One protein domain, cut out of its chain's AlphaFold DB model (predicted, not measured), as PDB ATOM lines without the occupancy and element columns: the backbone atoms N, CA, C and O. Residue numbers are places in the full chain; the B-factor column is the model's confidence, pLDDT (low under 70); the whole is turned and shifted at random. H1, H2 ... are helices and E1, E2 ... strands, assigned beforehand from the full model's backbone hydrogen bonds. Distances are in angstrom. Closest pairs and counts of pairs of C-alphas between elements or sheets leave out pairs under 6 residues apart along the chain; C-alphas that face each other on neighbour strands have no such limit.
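This is residues 5 to 112 of the 112 residues of the protein "Copper amine oxidase N-terminal domain-containing protein" of Peptococcaceae bacterium (UniProt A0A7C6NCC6). Little of this is regular structure: a long arm, residues 5 to 42, leads to two small three-stranded sheets, E1 E2 E3 and E6 E7 E8, with helix H1 between them and hairpin E4 E5 off to one side. The 108 printed residues run E1 E2 E3 E4 E5 H1 E6 E7 E8, mostly strand, with 40 residues in named elements; both sheets are meanders, each strand the antiparallel neighbour of the one before. The whole is only just extended, close to loose: radius of gyration of the C-alphas 19.7 A, spans 69 by 34 by 29 A.

After the arm, find E1, residues 43 to 45, E2, 51 to 54, and E3, 57 to 60; N 44 and O 53 are 2.8 A apart, N 52 and O 59 2.9 A, within hydrogen-bond range. In the hairpin of E4, 70 to 72, and E5, 75 to 77, N 77 and O 70 are 2.7 A apart. H1, 80 to 86, with every O i to N i+4 pair within range, only grazes the first sheet. In E6, 90 to 94, E7, 99 to 104, and E8, 107 to 111, N 90 and O 103, and N 100 and O 111, are 2.8 A apart. H1 is on this sheet, over E6; their closest C-alphas, Arg 81 and Val 91, are 6.2 A apart.

Find C-alpha 43 at (-28.299, 22.001, 27.443), where E1 begins. E7 runs 16.5 A; E8 ends at C-alpha 111, (-49.473, 16.159, 21.566).

The C-alphas farthest apart, Phe 11 and Thr 97, are 69.3 A apart. The printed part has no cut and no long link; residues 5 to 40 have pLDDT under 70.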
ATOM      1  N   LEU A   5      -5.815  32.437  39.547       56.28
ATOM      2  CA  LEU A   5      -5.282  33.786  39.306       56.28
ATOM      3  C   LEU A   5      -4.055  34.086  40.170       56.28
ATOM      4  O   LEU A   5      -3.258  34.950  39.812       56.28
ATOM      5  N   ALA A   6      -3.916  33.392  41.298       59.44
ATOM      6  CA  ALA A   6      -2.740  33.424  42.154       59.44
ATOM      7  C   ALA A   6      -2.599  32.074  42.870       59.44
ATOM      8  O   ALA A   6      -3.570  31.583  43.450       59.44
ATOM      9  N   GLU A   7      -1.404  31.486  42.811       54.84
ATOM     10  CA  GLU A   7      -1.084  30.230  43.495       54.84
ATOM     11  C   GLU A   7      -0.980  30.445  45.011       54.84
ATOM     12  O   GLU A   7      -0.458  31.467  45.468       54.84
ATOM     13  N   ALA A   8      -1.466  29.478  45.794       54.06
ATOM     14  CA  ALA A   8      -1.371  29.536  47.248       54.06
ATOM     15  C   ALA A   8       0.085  29.415  47.716       54.06
ATOM     16  O   ALA A   8       0.833  28.549  47.256       54.06
ATOM     17  N   LYS A   9       0.462  30.242  48.697       58.12
ATOM     18  CA  LYS A   9       1.725  30.123  49.436       58.12
ATOM     19  C   LYS A   9       1.405  29.850  50.904       58.12
ATOM     20  O   LYS A   9       1.169  30.796  51.659       58.12
ATOM     21  N   PRO A  10       1.393  28.573  51.327       46.75
ATOM     22  CA  PRO A  10       0.907  28.180  52.652       46.75
ATOM     23  C   PRO A  10       1.694  28.791  53.817       46.75
ATOM     24  O   PRO A  10       1.138  29.003  54.887       46.75
ATOM     25  N   PHE A  11       2.977  29.094  53.608       53.56
ATOM     26  CA  PHE A  11       3.865  29.637  54.643       53.56
ATOM     27  C   PHE A  11       3.777  31.160  54.794       53.56
ATOM     28  O   PHE A  11       4.156  31.684  55.836       53.56
ATOM     29  N   ASP A  12       3.222  31.845  53.790       68.94
ATOM     30  CA  ASP A  12       3.041  33.302  53.780       68.94
ATOM     31  C   ASP A  12       1.577  33.704  54.054       68.94
ATOM     32  O   ASP A  12       1.227  34.881  53.979       68.94
ATOM     33  N   GLY A  13       0.696  32.734  54.344       51.53
ATOM     34  CA  GLY A  13      -0.728  32.970  54.617       51.53
ATOM     35  C   GLY A  13      -1.547  33.417  53.398       51.53
ATOM     36  O   GLY A  13      -2.622  33.988  53.560       51.53
ATOM     37  N   ILE A  14      -1.049  33.186  52.178       53.56
ATOM     38  CA  ILE A  14      -1.723  33.588  50.937       53.56
ATOM     39  C   ILE A  14      -2.579  32.423  50.432       53.56
ATOM     40  O   ILE A  14      -2.046  31.416  49.958       53.56
ATOM     41  N   GLU A  15      -3.902  32.576  50.520       54.34
ATOM     42  CA  GLU A  15      -4.882  31.621  49.990       54.34
ATOM     43  C   GLU A  15      -5.018  31.700  48.459       54.34
ATOM     44  O   GLU A  15      -4.796  32.742  47.837       54.34
ATOM     45  N   GLU A  16      -5.414  30.582  47.844       51.50
ATOM     46  CA  GLU A  16      -5.618  30.478  46.398       51.50
ATOM     47  C   GLU A  16      -6.773  31.377  45.939       51.50
ATOM     48  O   GLU A  16      -7.933  31.193  46.319       51.50
ATOM     49  N   LYS A  17      -6.476  32.341  45.061       47.94
ATOM     50  CA  LYS A  17      -7.495  33.219  44.482       47.94
ATOM     51  C   LYS A  17      -7.926  32.680  43.123       47.94
ATOM     52  O   LYS A  17      -7.230  32.838  42.119       47.94
ATOM     53  N   LEU A  18      -9.100  32.060  43.085       45.75
ATOM     54  CA  LEU A  18      -9.716  31.584  41.849       45.75
ATOM     55  C   LEU A  18     -10.415  32.732  41.114       45.75
ATOM     56  O   LEU A  18     -11.121  33.539  41.719       45.75
ATOM     57  N   GLY A  19     -10.229  32.799  39.797       52.44
ATOM     58  CA  GLY A  19     -10.911  33.776  38.953       52.44
ATOM     59  C   GLY A  19     -12.383  33.450  38.720       52.44
ATOM     60  O   GLY A  19     -12.841  32.357  39.080       52.44
ATOM     61  N   PRO A  20     -13.148  34.367  38.094       45.31
ATOM     62  CA  PRO A  20     -14.485  34.032  37.615       45.31
ATOM     63  C   PRO A  20     -14.400  32.776  36.738       45.31
ATOM     64  O   PRO A  20     -13.439  32.597  35.986       45.31
ATOM     65  N   THR A  21     -15.376  31.873  36.857       45.03
ATOM     66  CA  THR A  21     -15.420  30.627  36.080       45.03
ATOM     67  C   THR A  21     -15.580  30.942  34.587       45.03
ATOM     68  O   THR A  21     -16.688  30.952  34.066       45.03
ATOM     69  N   ILE A  22     -14.481  31.180  33.875       43.78
ATOM     70  CA  ILE A  22     -14.435  31.233  32.409       43.78
ATOM     71  C   ILE A  22     -13.942  29.881  31.917       43.78
ATOM     72  O   ILE A  22     -12.772  29.674  31.611       43.78
ATOM     73  N   ALA A  23     -14.852  28.914  31.892       41.06
ATOM     74  CA  ALA A  23     -14.602  27.691  31.159       41.06
ATOM     75  C   ALA A  23     -14.974  27.943  29.695       41.06
ATOM     76  O   ALA A  23     -16.138  27.885  29.306       41.06
ATOM     77  N   THR A  24     -13.970  28.250  28.878       42.19
ATOM     78  CA  THR A  24     -14.059  28.133  27.424       42.19
ATOM     79  C   THR A  24     -14.250  26.656  27.085       42.19
ATOM     80  O   THR A  24     -13.286  25.913  26.927       42.19
ATOM     81  N   PHE A  25     -15.497  26.192  27.032       46.91
ATOM     82  CA  PHE A  25     -15.794  24.853  26.544       46.91
ATOM     83  C   PHE A  25     -15.804  24.883  25.016       46.91
ATOM     84  O   PHE A  25     -16.688  25.478  24.401       46.91
ATOM     85  N   ILE A  26     -14.815  24.242  24.394       43.62
ATOM     86  CA  ILE A  26     -14.883  23.903  22.973       43.62
ATOM     87  C   ILE A  26     -15.801  22.687  22.864       43.62
ATOM     88  O   ILE A  26     -15.402  21.560  23.156       43.62
ATOM     89  N   VAL A  27     -17.053  22.914  22.471       49.25
ATOM     90  CA  VAL A  27     -17.965  21.816  22.140       49.25
ATOM     91  C   VAL A  27     -17.581  21.317  20.753       49.25
ATOM     92  O   VAL A  27     -17.634  22.073  19.785       49.25
ATOM     93  N   THR A  28     -17.182  20.051  20.657       43.53
ATOM     94  CA  THR A  28     -16.959  19.386  19.370       43.53
ATOM     95  C   THR A  28     -18.148  18.469  19.116       43.53
ATOM     96  O   THR A  28     -18.362  17.506  19.849       43.53
ATOM     97  N   THR A  29     -18.966  18.790  18.116       41.19
ATOM     98  CA  THR A  29     -20.052  17.912  17.652       41.19
ATOM     99  C   THR A  29     -19.739  17.514  16.218       41.19
ATOM    100  O   THR A  29     -19.869  18.326  15.303       41.19
ATOM    101  N   GLY A  30     -19.274  16.279  16.022       60.25
ATOM    102  CA  GLY A  30     -18.748  15.829  14.730       60.25
ATOM    103  C   GLY A  30     -17.476  16.590  14.335       60.25
ATOM    104  O   GLY A  30     -16.615  16.827  15.175       60.25
ATOM    105  N   ASN A  31     -17.371  17.012  13.073       48.75
ATOM    106  CA  ASN A  31     -16.198  17.721  12.531       48.75
ATOM    107  C   ASN A  31     -16.227  19.251  12.737       48.75
ATOM    108  O   ASN A  31     -15.552  19.979  12.014       48.75
ATOM    109  N   GLN A  32     -17.046  19.771  13.656       41.94
ATOM    110  CA  GLN A  32     -17.226  21.215  13.839       41.94
ATOM    111  C   GLN A  32     -16.713  21.665  15.213       41.94
ATOM    112  O   GLN A  32     -17.145  21.149  16.246       41.94
ATOM    113  N   THR A  33     -15.804  22.648  15.209       45.06
ATOM    114  CA  THR A  33     -15.211  23.277  16.400       45.06
ATOM    115  C   THR A  33     -15.840  24.649  16.621       45.06
ATOM    116  O   THR A  33     -15.667  25.554  15.804       45.06
ATOM    117  N   TYR A  34     -16.554  24.830  17.734       47.50
ATOM    118  CA  TYR A  34     -17.233  26.093  18.043       47.50
ATOM    119  C   TYR A  34     -16.380  26.980  18.967       47.50
ATOM    120  O   TYR A  34     -15.927  26.531  20.021       47.50
ATOM    121  N   LYS A  35     -16.151  28.242  18.562       49.19
ATOM    122  CA  LYS A  35     -15.393  29.253  19.325       49.19
ATOM    123  C   LYS A  35     -16.304  30.040  20.291       49.19
ATOM    124  O   LYS A  35     -17.464  30.283  19.954       49.19
ATOM    125  N   PRO A  36     -15.792  30.510  21.446       43.03
ATOM    126  CA  PRO A  36     -16.535  31.391  22.351       43.03
ATOM    127  C   PRO A  36     -16.807  32.740  21.682       43.03
ATOM    128  O   PRO A  36     -15.879  33.357  21.166       43.03
ATOM    129  N   GLY A  37     -18.060  33.194  21.686       48.59
ATOM    130  CA  GLY A  37     -18.478  34.465  21.072       48.59
ATOM    131  C   GLY A  37     -19.591  34.329  20.029       48.59
ATOM    132  O   GLY A  37     -20.241  35.312  19.695       48.59
ATOM    133  N   SER A  38     -19.884  33.110  19.571       52.38
ATOM    134  CA  SER A  38     -21.136  32.779  18.881       52.38
ATOM    135  C   SER A  38     -21.944  31.883  19.810       52.38
ATOM    136  O   SER A  38     -21.746  30.671  19.830       52.38
ATOM    137  N   PHE A  39     -22.777  32.477  20.666       55.84
ATOM    138  CA  PHE A  39     -23.518  31.753  21.700       55.84
ATOM    139  C   PHE A  39     -24.507  30.761  21.069       55.84
ATOM    140  O   PHE A  39     -25.635  31.103  20.719       55.84
ATOM    141  N   LYS A  40     -24.075  29.509  20.907       62.44
ATOM    142  CA  LYS A  40     -24.968  28.381  20.664       62.44
ATOM    143  C   LYS A  40     -25.562  28.011  22.016       62.44
ATOM    144  O   LYS A  40     -24.832  27.518  22.864       62.44
ATOM    145  N   HIS A  41     -26.851  28.276  22.208       77.81
ATOM    146  CA  HIS A  41     -27.576  27.821  23.393       77.81
ATOM    147  C   HIS A  41     -27.441  26.295  23.524       77.81
ATOM    148  O   HIS A  41     -27.713  25.577  22.552       77.81
ATOM    149  N   PHE A  42     -26.976  25.802  24.672       81.75
ATOM    150  CA  PHE A  42     -26.739  24.380  24.909       81.75
ATOM    151  C   PHE A  42     -27.285  23.915  26.258       81.75
ATOM    152  O   PHE A  42     -27.255  24.621  27.263       81.75
ATOM    153  N   ILE A  43     -27.749  22.668  26.269       87.25
ATOM    154  CA  ILE A  43     -28.299  22.001  27.443       87.25
ATOM    155  C   ILE A  43     -27.561  20.673  27.611       87.25
ATOM    156  O   ILE A  43     -27.500  19.868  26.680       87.25
ATOM    157  N   LEU A  44     -26.996  20.442  28.792       86.19
ATOM    158  CA  LEU A  44     -26.330  19.199  29.166       86.19
ATOM    159  C   LEU A  44     -27.170  18.460  30.203       86.19
ATOM    160  O   LEU A  44     -27.484  18.989  31.268       86.19
ATOM    161  N   LEU A  45     -27.484  17.208  29.889       88.38
ATOM    162  CA  LEU A  45     -28.244  16.289  30.726       88.38
ATOM    163  C   LEU A  45     -27.406  15.033  30.935       88.38
ATOM    164  O   LEU A  45     -26.898  14.451  29.974       88.38
ATOM    165  N   LYS A  46     -27.260  14.607  32.189       87.12
ATOM    166  CA  LYS A  46     -26.542  13.382  32.544       87.12
ATOM    167  C   LYS A  46     -27.542  12.311  32.971       87.12
ATOM    168  O   LYS A  46     -28.434  12.579  33.769       87.12
ATOM    169  N   LEU A  47     -27.376  11.095  32.451       89.00
ATOM    170  CA  LEU A  47     -28.165   9.935  32.871       89.00
ATOM    171  C   LEU A  47     -28.050   9.718  34.384       89.00
ATOM    172  O   LEU A  47     -26.945   9.753  34.928       89.00
ATOM    173  N   GLY A  48     -29.187   9.499  35.046       88.06
ATOM    174  CA  GLY A  48     -29.238   9.280  36.495       88.06
ATOM    175  C   GLY A  48     -28.852  10.502  37.344       88.06
ATOM    176  O   GLY A  48     -28.509  10.347  38.512       88.06
ATOM    177  N   SER A  49     -28.838  11.705  36.759       90.19
ATOM    178  CA  SER A  49     -28.606  12.960  37.475       90.19
ATOM    179  C   SER A  49     -29.889  13.793  37.479       90.19
ATOM    180  O   SER A  49     -30.408  14.072  36.397       90.19
ATOM    181  N   PRO A  50     -30.367  14.257  38.648       93.31
ATOM    182  CA  PRO A  50     -31.477  15.207  38.729       93.31
ATOM    183  C   PRO A  50     -31.059  16.650  38.384       93.31
ATOM    184  O   PRO A  50     -31.887  17.558  38.384       93.31
ATOM    185  N   TYR A  51     -29.775  16.870  38.087       90.69
ATOM    186  CA  TYR A  51     -29.217  18.160  37.687       90.69
ATOM    187  C   TYR A  51     -28.926  18.216  36.186       90.69
ATOM    188  O   TYR A  51     -28.447  17.238  35.598       90.69
ATOM    189  N   MET A  52     -29.153  19.392  35.605       91.19
ATOM    190  CA  MET A  52     -28.812  19.760  34.233       91.19
ATOM    191  C   MET A  52     -27.979  21.039  34.201       91.19
ATOM    192  O   MET A  52     -28.044  21.856  35.117       91.19
ATOM    193  N   SER A  53     -27.222  21.235  33.121       86.81
ATOM    194  CA  SER A  53     -26.544  22.504  32.864       86.81
ATOM    195  C   SER A  53     -27.134  23.201  31.646       86.81
ATOM    196  O   SER A  53     -27.172  22.612  30.567       86.81
ATOM    197  N   VAL A  54     -27.573  24.446  31.816       86.31
ATOM    198  CA  VAL A  54     -28.054  25.324  30.739       86.31
ATOM    199  C   VAL A  54     -27.022  26.419  30.549       86.31
ATOM    200  O   VAL A  54     -26.745  27.167  31.483       86.31
ATOM    201  N   ASP A  55     -26.393  26.471  29.377       83.75
ATOM    202  CA  ASP A  55     -25.360  27.463  29.051       83.75
ATOM    203  C   ASP A  55     -24.234  27.569  30.107       83.75
ATOM    204  O   ASP A  55     -23.652  28.628  30.342       83.75
ATOM    205  N   GLY A  56     -23.911  26.446  30.761       80.19
ATOM    206  CA  GLY A  56     -22.884  26.356  31.805       80.19
ATOM    207  C   GLY A  56     -23.382  26.616  33.232       80.19
ATOM    208  O   GLY A  56     -22.629  26.391  34.180       80.19
ATOM    209  N   VAL A  57     -24.641  27.021  33.417       82.00
ATOM    210  CA  VAL A  57     -25.274  27.182  34.734       82.00
ATOM    211  C   VAL A  57     -25.876  25.853  35.169       82.00
ATOM    212  O   VAL A  57     -26.670  25.271  34.438       82.00
ATOM    213  N   ASN A  58     -25.475  25.343  36.334       85.69
ATOM    214  CA  ASN A  58     -26.022  24.107  36.895       85.69
ATOM    215  C   ASN A  58     -27.329  24.391  37.648       85.69
ATOM    216  O   ASN A  58     -27.358  25.273  38.503       85.69
ATOM    217  N   GLN A  59     -28.373  23.616  37.369       89.31
ATOM    218  CA  GLN A  59     -29.693  23.741  37.987       89.31
ATOM    219  C   GLN A  59     -30.381  22.376  38.113       89.31
ATOM    220  O   GLN A  59     -30.016  21.416  37.431       89.31
ATOM    221  N   GLU A  60     -31.385  22.278  38.982       92.88
ATOM    222  CA  GLU A  60     -32.255  21.098  39.040       92.88
ATOM    223  C   GLU A  60     -33.150  21.026  37.798       92.88
ATOM    224  O   GLU A  60     -33.633  22.042  37.301       92.88
ATOM    225  N   ILE A  61     -33.369  19.810  37.301       93.75
ATOM    226  CA  ILE A  61     -34.255  19.531  36.162       93.75
ATOM    227  C   ILE A  61     -35.716  19.816  36.524       93.75
ATOM    228  O   ILE A  61     -36.474  20.342  35.713       93.75
ATOM    229  N   ASP A  62     -36.118  19.410  37.725       92.81
ATOM    230  CA  ASP A  62     -37.473  19.544  38.251       92.81
ATOM    231  C   ASP A  62     -37.361  19.756  39.766       92.81
ATOM    232  O   ASP A  62     -37.145  18.780  40.501       92.81
ATOM    233  N   PRO A  63     -37.408  21.021  40.221       92.19
ATOM    234  CA  PRO A  63     -37.090  21.387  41.593       92.19
ATOM    235  C   PRO A  63     -37.841  20.545  42.626       92.19
ATOM    236  O   PRO A  63     -39.073  20.521  42.661       92.19
ATOM    237  N   GLY A  64     -37.086  19.835  43.464       92.06
ATOM    238  CA  GLY A  64     -37.632  19.013  44.549       92.06
ATOM    239  C   GLY A  64     -38.328  17.712  44.125       92.06
ATOM    240  O   GLY A  64     -38.838  17.001  44.989       92.06
ATOM    241  N   ARG A  65     -38.350  17.364  42.830       92.56
ATOM    242  CA  ARG A  65     -38.960  16.108  42.342       92.56
ATOM    243  C   ARG A  65     -37.954  15.012  42.011       92.56
ATOM    244  O   ARG A  65     -38.346  13.861  41.843       92.56
ATOM    245  N   GLY A  66     -36.666  15.347  41.909       91.44
ATOM    246  CA  GLY A  66     -35.617  14.376  41.580       91.44
ATOM    247  C   GLY A  66     -35.751  13.779  40.172       91.44
ATOM    248  O   GLY A  66     -35.226  12.696  39.908       91.44
ATOM    249  N   THR A  67     -36.464  14.459  39.269       94.00
ATOM    250  CA  THR A  67     -36.653  14.021  37.883       94.00
ATOM    251  C   THR A  67     -35.305  13.951  37.171       94.00
ATOM    252  O   THR A  67     -34.537  14.908  37.189       94.00
ATOM    253  N   GLN A  68     -35.023  12.826  36.517       94.75
ATOM    254  CA  GLN A  68     -33.728  12.557  35.894       94.75
ATOM    255  C   GLN A  68     -33.891  11.877  34.528       94.75
ATOM    256  O   GLN A  68     -34.890  11.187  34.307       94.75
ATOM    257  N   PRO A  69     -32.925  12.029  33.605       94.19
ATOM    258  CA  PRO A  69     -32.893  11.261  32.368       94.19
ATOM    259  C   PRO A  69     -32.636   9.780  32.659       94.19
ATOM    260  O   PRO A  69     -31.727   9.432  33.421       94.19
ATOM    261  N   LEU A  70     -33.419   8.910  32.027       94.25
ATOM    262  CA  LEU A  70     -33.419   7.464  32.267       94.25
ATOM    263  C   LEU A  70     -33.362   6.711  30.942       94.25
ATOM    264  O   LEU A  70     -33.846   7.205  29.930       94.25
ATOM    265  N   ILE A  71     -32.817   5.496  30.946       94.50
ATOM    266  CA  ILE A  71     -32.910   4.599  29.790       94.50
ATOM    267  C   ILE A  71     -34.104   3.670  30.001       94.50
ATOM    268  O   ILE A  71     -34.138   2.916  30.969       94.50
ATOM    269  N   ILE A  72     -35.062   3.706  29.077       92.81
ATOM    270  CA  ILE A  72     -36.210   2.799  29.039       92.81
ATOM    271  C   ILE A  72     -36.245   2.151  27.659       92.81
ATOM    272  O   ILE A  72     -36.215   2.840  26.639       92.81
ATOM    273  N   SER A  73     -36.269   0.818  27.618       94.12
ATOM    274  CA  SER A  73     -36.343   0.042  26.369       94.12
ATOM    275  C   SER A  73     -35.274   0.433  25.332       94.12
ATOM    276  O   SER A  73     -35.559   0.575  24.144       94.12
ATOM    277  N   GLY A  74     -34.037   0.665  25.790       94.19
ATOM    278  CA  GLY A  74     -32.906   1.047  24.935       94.19
ATOM    279  C   GLY A  74     -32.936   2.491  24.422       94.19
ATOM    280  O   GLY A  74     -32.091   2.863  23.611       94.19
ATOM    281  N   ARG A  75     -33.880   3.319  24.885       94.50
ATOM    282  CA  ARG A  75     -33.979   4.743  24.539       94.50
ATOM    283  C   ARG A  75     -33.788   5.610  25.770       94.50
ATOM    284  O   ARG A  75     -34.268   5.279  26.849       94.50
ATOM    285  N   THR A  76     -33.131   6.750  25.594       93.62
ATOM    286  CA  THR A  76     -33.035   7.757  26.651       93.62
ATOM    287  C   THR A  76     -34.318   8.579  26.695       93.62
ATOM    288  O   THR A  76     -34.636   9.299  25.752       93.62
ATOM    289  N   MET A  77     -35.033   8.486  27.808       94.12
ATOM    290  CA  MET A  77     -36.170   9.330  28.142       94.12
ATOM    291  C   MET A  77     -35.662  10.616  28.782       94.12
ATOM    292  O   MET A  77     -34.922  10.583  29.769       94.12
ATOM    293  N   VAL A  78     -36.056  11.747  28.202       93.25
ATOM    294  CA  VAL A  78     -35.617  13.079  28.624       93.25
ATOM    295  C   VAL A  78     -36.812  13.880  29.154       93.25
ATOM    296  O   VAL A  78     -37.880  13.843  28.539       93.25
ATOM    297  N   PRO A  79     -36.655  14.631  30.259       93.38
ATOM    298  CA  PRO A  79     -37.702  15.498  30.802       93.38
ATOM    299  C   PRO A  79     -38.026  16.658  29.847       93.38
ATOM    300  O   PRO A  79     -37.333  17.672  29.818       93.38
ATOM    301  N   ILE A  80     -39.092  16.509  29.054       91.56
ATOM    302  CA  ILE A  80     -39.426  17.454  27.976       91.56
ATOM    303  C   ILE A  80     -39.653  18.887  28.474       91.56
ATOM    304  O   ILE A  80     -39.168  19.825  27.849       91.56
ATOM    305  N   ARG A  81     -40.324  19.058  29.624       92.69
ATOM    306  CA  ARG A  81     -40.594  20.379  30.214       92.69
ATOM    307  C   ARG A  81     -39.301  21.151  30.469       92.69
ATOM    308  O   ARG A  81     -39.172  22.271  29.994       92.69
ATOM    309  N   ALA A  82     -38.333  20.511  31.122       92.56
ATOM    310  CA  ALA A  82     -37.056  21.130  31.462       92.56
ATOM    311  C   ALA A  82     -36.282  21.586  30.214       92.56
ATOM    312  O   ALA A  82     -35.706  22.669  30.195       92.56
ATOM    313  N   VAL A  83     -36.304  20.782  29.146       91.44
ATOM    314  CA  VAL A  83     -35.648  21.133  27.875       91.44
ATOM    315  C   VAL A  83     -36.332  22.325  27.208       91.44
ATOM    316  O   VAL A  83     -35.659  23.246  26.757       91.44
ATOM    317  N   VAL A  84     -37.665  22.321  27.150       92.19
ATOM    318  CA  VAL A  84     -38.439  23.375  26.479       92.19
ATOM    319  C   VAL A  84     -38.329  24.702  27.226       92.19
ATOM    320  O   VAL A  84     -38.088  25.727  26.593       92.19
ATOM    321  N   GLU A  85     -38.436  24.683  28.554       91.44
ATOM    322  CA  GLU A  85     -38.277  25.876  29.396       91.44
ATOM    323  C   GLU A  85     -36.856  26.443  29.311       91.44
ATOM    324  O   GLU A  85     -36.692  27.651  29.151       91.44
ATOM    325  N   ALA A  86     -35.827  25.586  29.315       88.56
ATOM    326  CA  ALA A  86     -34.443  26.022  29.126       88.56
ATOM    327  C   ALA A  86     -34.230  26.720  27.771       88.56
ATOM    328  O   ALA A  86     -33.479  27.686  27.692       88.56
ATOM    329  N   MET A  87     -34.951  26.298  26.726       87.69
ATOM    330  CA  MET A  87     -34.941  26.940  25.405       87.69
ATOM    331  C   MET A  87     -35.777  28.233  25.319       87.69
ATOM    332  O   MET A  87     -35.855  28.825  24.234       87.69
ATOM    333  N   GLY A  88     -36.403  28.666  26.420       88.12
ATOM    334  CA  GLY A  88     -37.292  29.831  26.487       88.12
ATOM    335  C   GLY A  88     -38.717  29.564  25.995       88.12
ATOM    336  O   GLY A  88     -39.426  30.501  25.631       88.12
ATOM    337  N   GLY A  89     -39.122  28.297  25.909       91.50
ATOM    338  CA  GLY A  89     -40.480  27.890  25.567       91.50
ATOM    339  C   GLY A  89     -41.376  27.675  26.787       91.50
ATOM    340  O   GLY A  89     -40.940  27.766  27.932       91.50
ATOM    341  N   THR A  90     -42.642  27.349  26.533       92.62
ATOM    342  CA  THR A  90     -43.634  27.006  27.556       92.62
ATOM    343  C   THR A  90     -44.299  25.671  27.251       92.62
ATOM    344  O   THR A  90     -44.443  25.274  26.092       92.62
ATOM    345  N   VAL A  91     -44.702  24.968  28.311       92.06
ATOM    346  CA  VAL A  91     -45.414  23.691  28.236       92.06
ATOM    347  C   VAL A  91     -46.713  23.811  29.017       92.06
ATOM    348  O   VAL A  91     -46.684  24.061  30.220       92.06
ATOM    349  N   ASN A  92     -47.842  23.596  28.349       92.38
ATOM    350  CA  ASN A  92     -49.161  23.536  28.966       92.38
ATOM    351  C   ASN A  92     -49.696  22.100  28.952       92.38
ATOM    352  O   ASN A  92     -49.495  21.373  27.979       92.38
ATOM    353  N   TRP A  93     -50.386  21.707  30.020       91.12
ATOM    354  CA  TRP A  93     -51.065  20.417  30.129       91.12
ATOM    355  C   TRP A  93     -52.545  20.634  30.422       91.12
ATOM    356  O   TRP A  93     -52.904  21.218  31.444       91.12
ATOM    357  N   GLU A  94     -53.400  20.108  29.553       92.81
ATOM    358  CA  GLU A  94     -54.846  20.101  29.726       92.81
ATOM    359  C   GLU A  94     -55.304  18.715  30.178       92.81
ATOM    360  O   GLU A  94     -55.433  17.781  29.387       92.81
ATOM    361  N   ALA A  95     -55.582  18.576  31.476       91.06
ATOM    362  CA  ALA A  95     -55.942  17.286  32.061       91.06
ATOM    363  C   ALA A  95     -57.246  16.694  31.495       91.06
ATOM    364  O   ALA A  95     -57.357  15.477  31.386       91.06
ATOM    365  N   GLY A  96     -58.219  17.535  31.126       92.75
ATOM    366  CA  GLY A  96     -59.524  17.080  30.627       92.75
ATOM    367  C   GLY A  96     -59.471  16.424  29.244       92.75
ATOM    368  O   GLY A  96     -60.276  15.548  28.951       92.75
ATOM    369  N   THR A  97     -58.512  16.827  28.412       92.50
ATOM    370  CA  THR A  97     -58.320  16.333  27.038       92.50
ATOM    371  C   THR A  97     -57.047  15.504  26.889       92.50
ATOM    372  O   THR A  97     -56.757  15.038  25.794       92.50
ATOM    373  N   GLN A  98     -56.286  15.334  27.977       91.56
ATOM    374  CA  GLN A  98     -54.951  14.733  27.988       91.56
ATOM    375  C   GLN A  98     -54.003  15.350  26.946       91.56
ATOM    376  O   GLN A  98     -53.137  14.674  26.395       91.56
ATOM    377  N   LYS A  99     -54.158  16.654  26.689       92.75
ATOM    378  CA  LYS A  99     -53.411  17.369  25.657       92.75
ATOM    379  C   LYS A  99     -52.212  18.106  26.250       92.75
ATOM    380  O   LYS A  99     -52.338  18.824  27.243       92.75
ATOM    381  N   ILE A 100     -51.055  17.973  25.606       92.06
ATOM    382  CA  ILE A 100     -49.861  18.785  25.862       92.06
ATOM    383  C   ILE A 100     -49.712  19.796  24.727       92.06
ATOM    384  O   ILE A 100     -49.657  19.415  23.559       92.06
ATOM    385  N   THR A 101     -49.559  21.072  25.070       92.50
ATOM    386  CA  THR A 101     -49.233  22.135  24.112       92.50
ATOM    387  C   THR A 101     -47.868  22.718  24.446       92.50
ATOM    388  O   THR A 101     -47.630  23.179  25.562       92.50
ATOM    389  N   LEU A 102     -46.965  22.701  23.473       91.62
ATOM    390  CA  LEU A 102     -45.602  23.211  23.573       91.62
ATOM    391  C   LEU A 102     -45.478  24.450  22.695       91.62
ATOM    392  O   LEU A 102     -45.768  24.374  21.504       91.62
ATOM    393  N   ASN A 103     -44.997  25.559  23.250       91.06
ATOM    394  CA  ASN A 103     -44.712  26.769  22.483       91.06
ATOM    395  C   ASN A 103     -43.231  27.114  22.609       91.06
ATOM    396  O   ASN A 103     -42.743  27.335  23.713       91.06
ATOM    397  N   ALA A 104     -42.506  27.196  21.496       85.94
ATOM    398  CA  ALA A 104     -41.104  27.602  21.498       85.94
ATOM    399  C   ALA A 104     -40.744  28.333  20.202       85.94
ATOM    400  O   ALA A 104     -40.961  27.814  19.109       85.94
ATOM    401  N   ARG A 105     -40.150  29.530  20.315       83.06
ATOM    402  CA  ARG A 105     -39.647  30.330  19.172       83.06
ATOM    403  C   ARG A 105     -40.675  30.533  18.044       83.06
ATOM    404  O   ARG A 105     -40.321  30.488  16.872       83.06
ATOM    405  N   GLY A 106     -41.945  30.726  18.401       84.25
ATOM    406  CA  GLY A 106     -43.046  30.898  17.445       84.25
ATOM    407  C   GLY A 106     -43.603  29.601  16.849       84.25
ATOM    408  O   GLY A 106     -44.579  29.662  16.112       84.25
ATOM    409  N   ASN A 107     -43.040  28.439  17.191       87.94
ATOM    410  CA  ASN A 107     -43.593  27.140  16.822       87.94
ATOM    411  C   ASN A 107     -44.491  26.613  17.941       87.94
ATOM    412  O   ASN A 107     -44.121  26.680  19.117       87.94
ATOM    413  N   GLN A 108     -45.626  26.040  17.550       91.44
ATOM    414  CA  GLN A 108     -46.531  25.317  18.430       91.44
ATOM    415  C   GLN A 108     -46.522  23.833  18.059       91.44
ATOM    416  O   GLN A 108     -46.648  23.480  16.888       91.44
ATOM    417  N   VAL A 109     -46.367  22.969  19.058       90.06
ATOM    418  CA  VAL A 109     -46.493  21.518  18.908       90.06
ATOM    419  C   VAL A 109     -47.561  21.042  19.878       90.06
ATOM    420  O   VAL A 109     -47.458  21.279  21.081       90.06
ATOM    421  N   GLU A 110     -48.578  20.369  19.355       91.81
ATOM    422  CA  GLU A 110     -49.602  19.706  20.157       91.81
ATOM    423  C   GLU A 110     -49.337  18.201  20.187       91.81
ATOM    424  O   GLU A 110     -48.985  17.598  19.173       91.81
ATOM    425  N   MET A 111     -49.499  17.604  21.362       87.38
ATOM    426  CA  MET A 111     -49.473  16.159  21.566       87.38
ATOM    427  C   MET A 111     -50.774  15.761  22.263       87.38
ATOM    428  O   MET A 111     -51.163  16.397  23.246       87.38
ATOM    429  N   CYS A 112     -51.440  14.738  21.741       80.00
ATOM    430  CA  CYS A 112     -52.707  14.196  22.223       80.00
ATOM    431  C   CYS A 112     -52.676  12.667  22.241       80.00
ATOM    432  O   CYS A 112     -51.797  12.081  21.563       80.00
TER     433      CYS A 112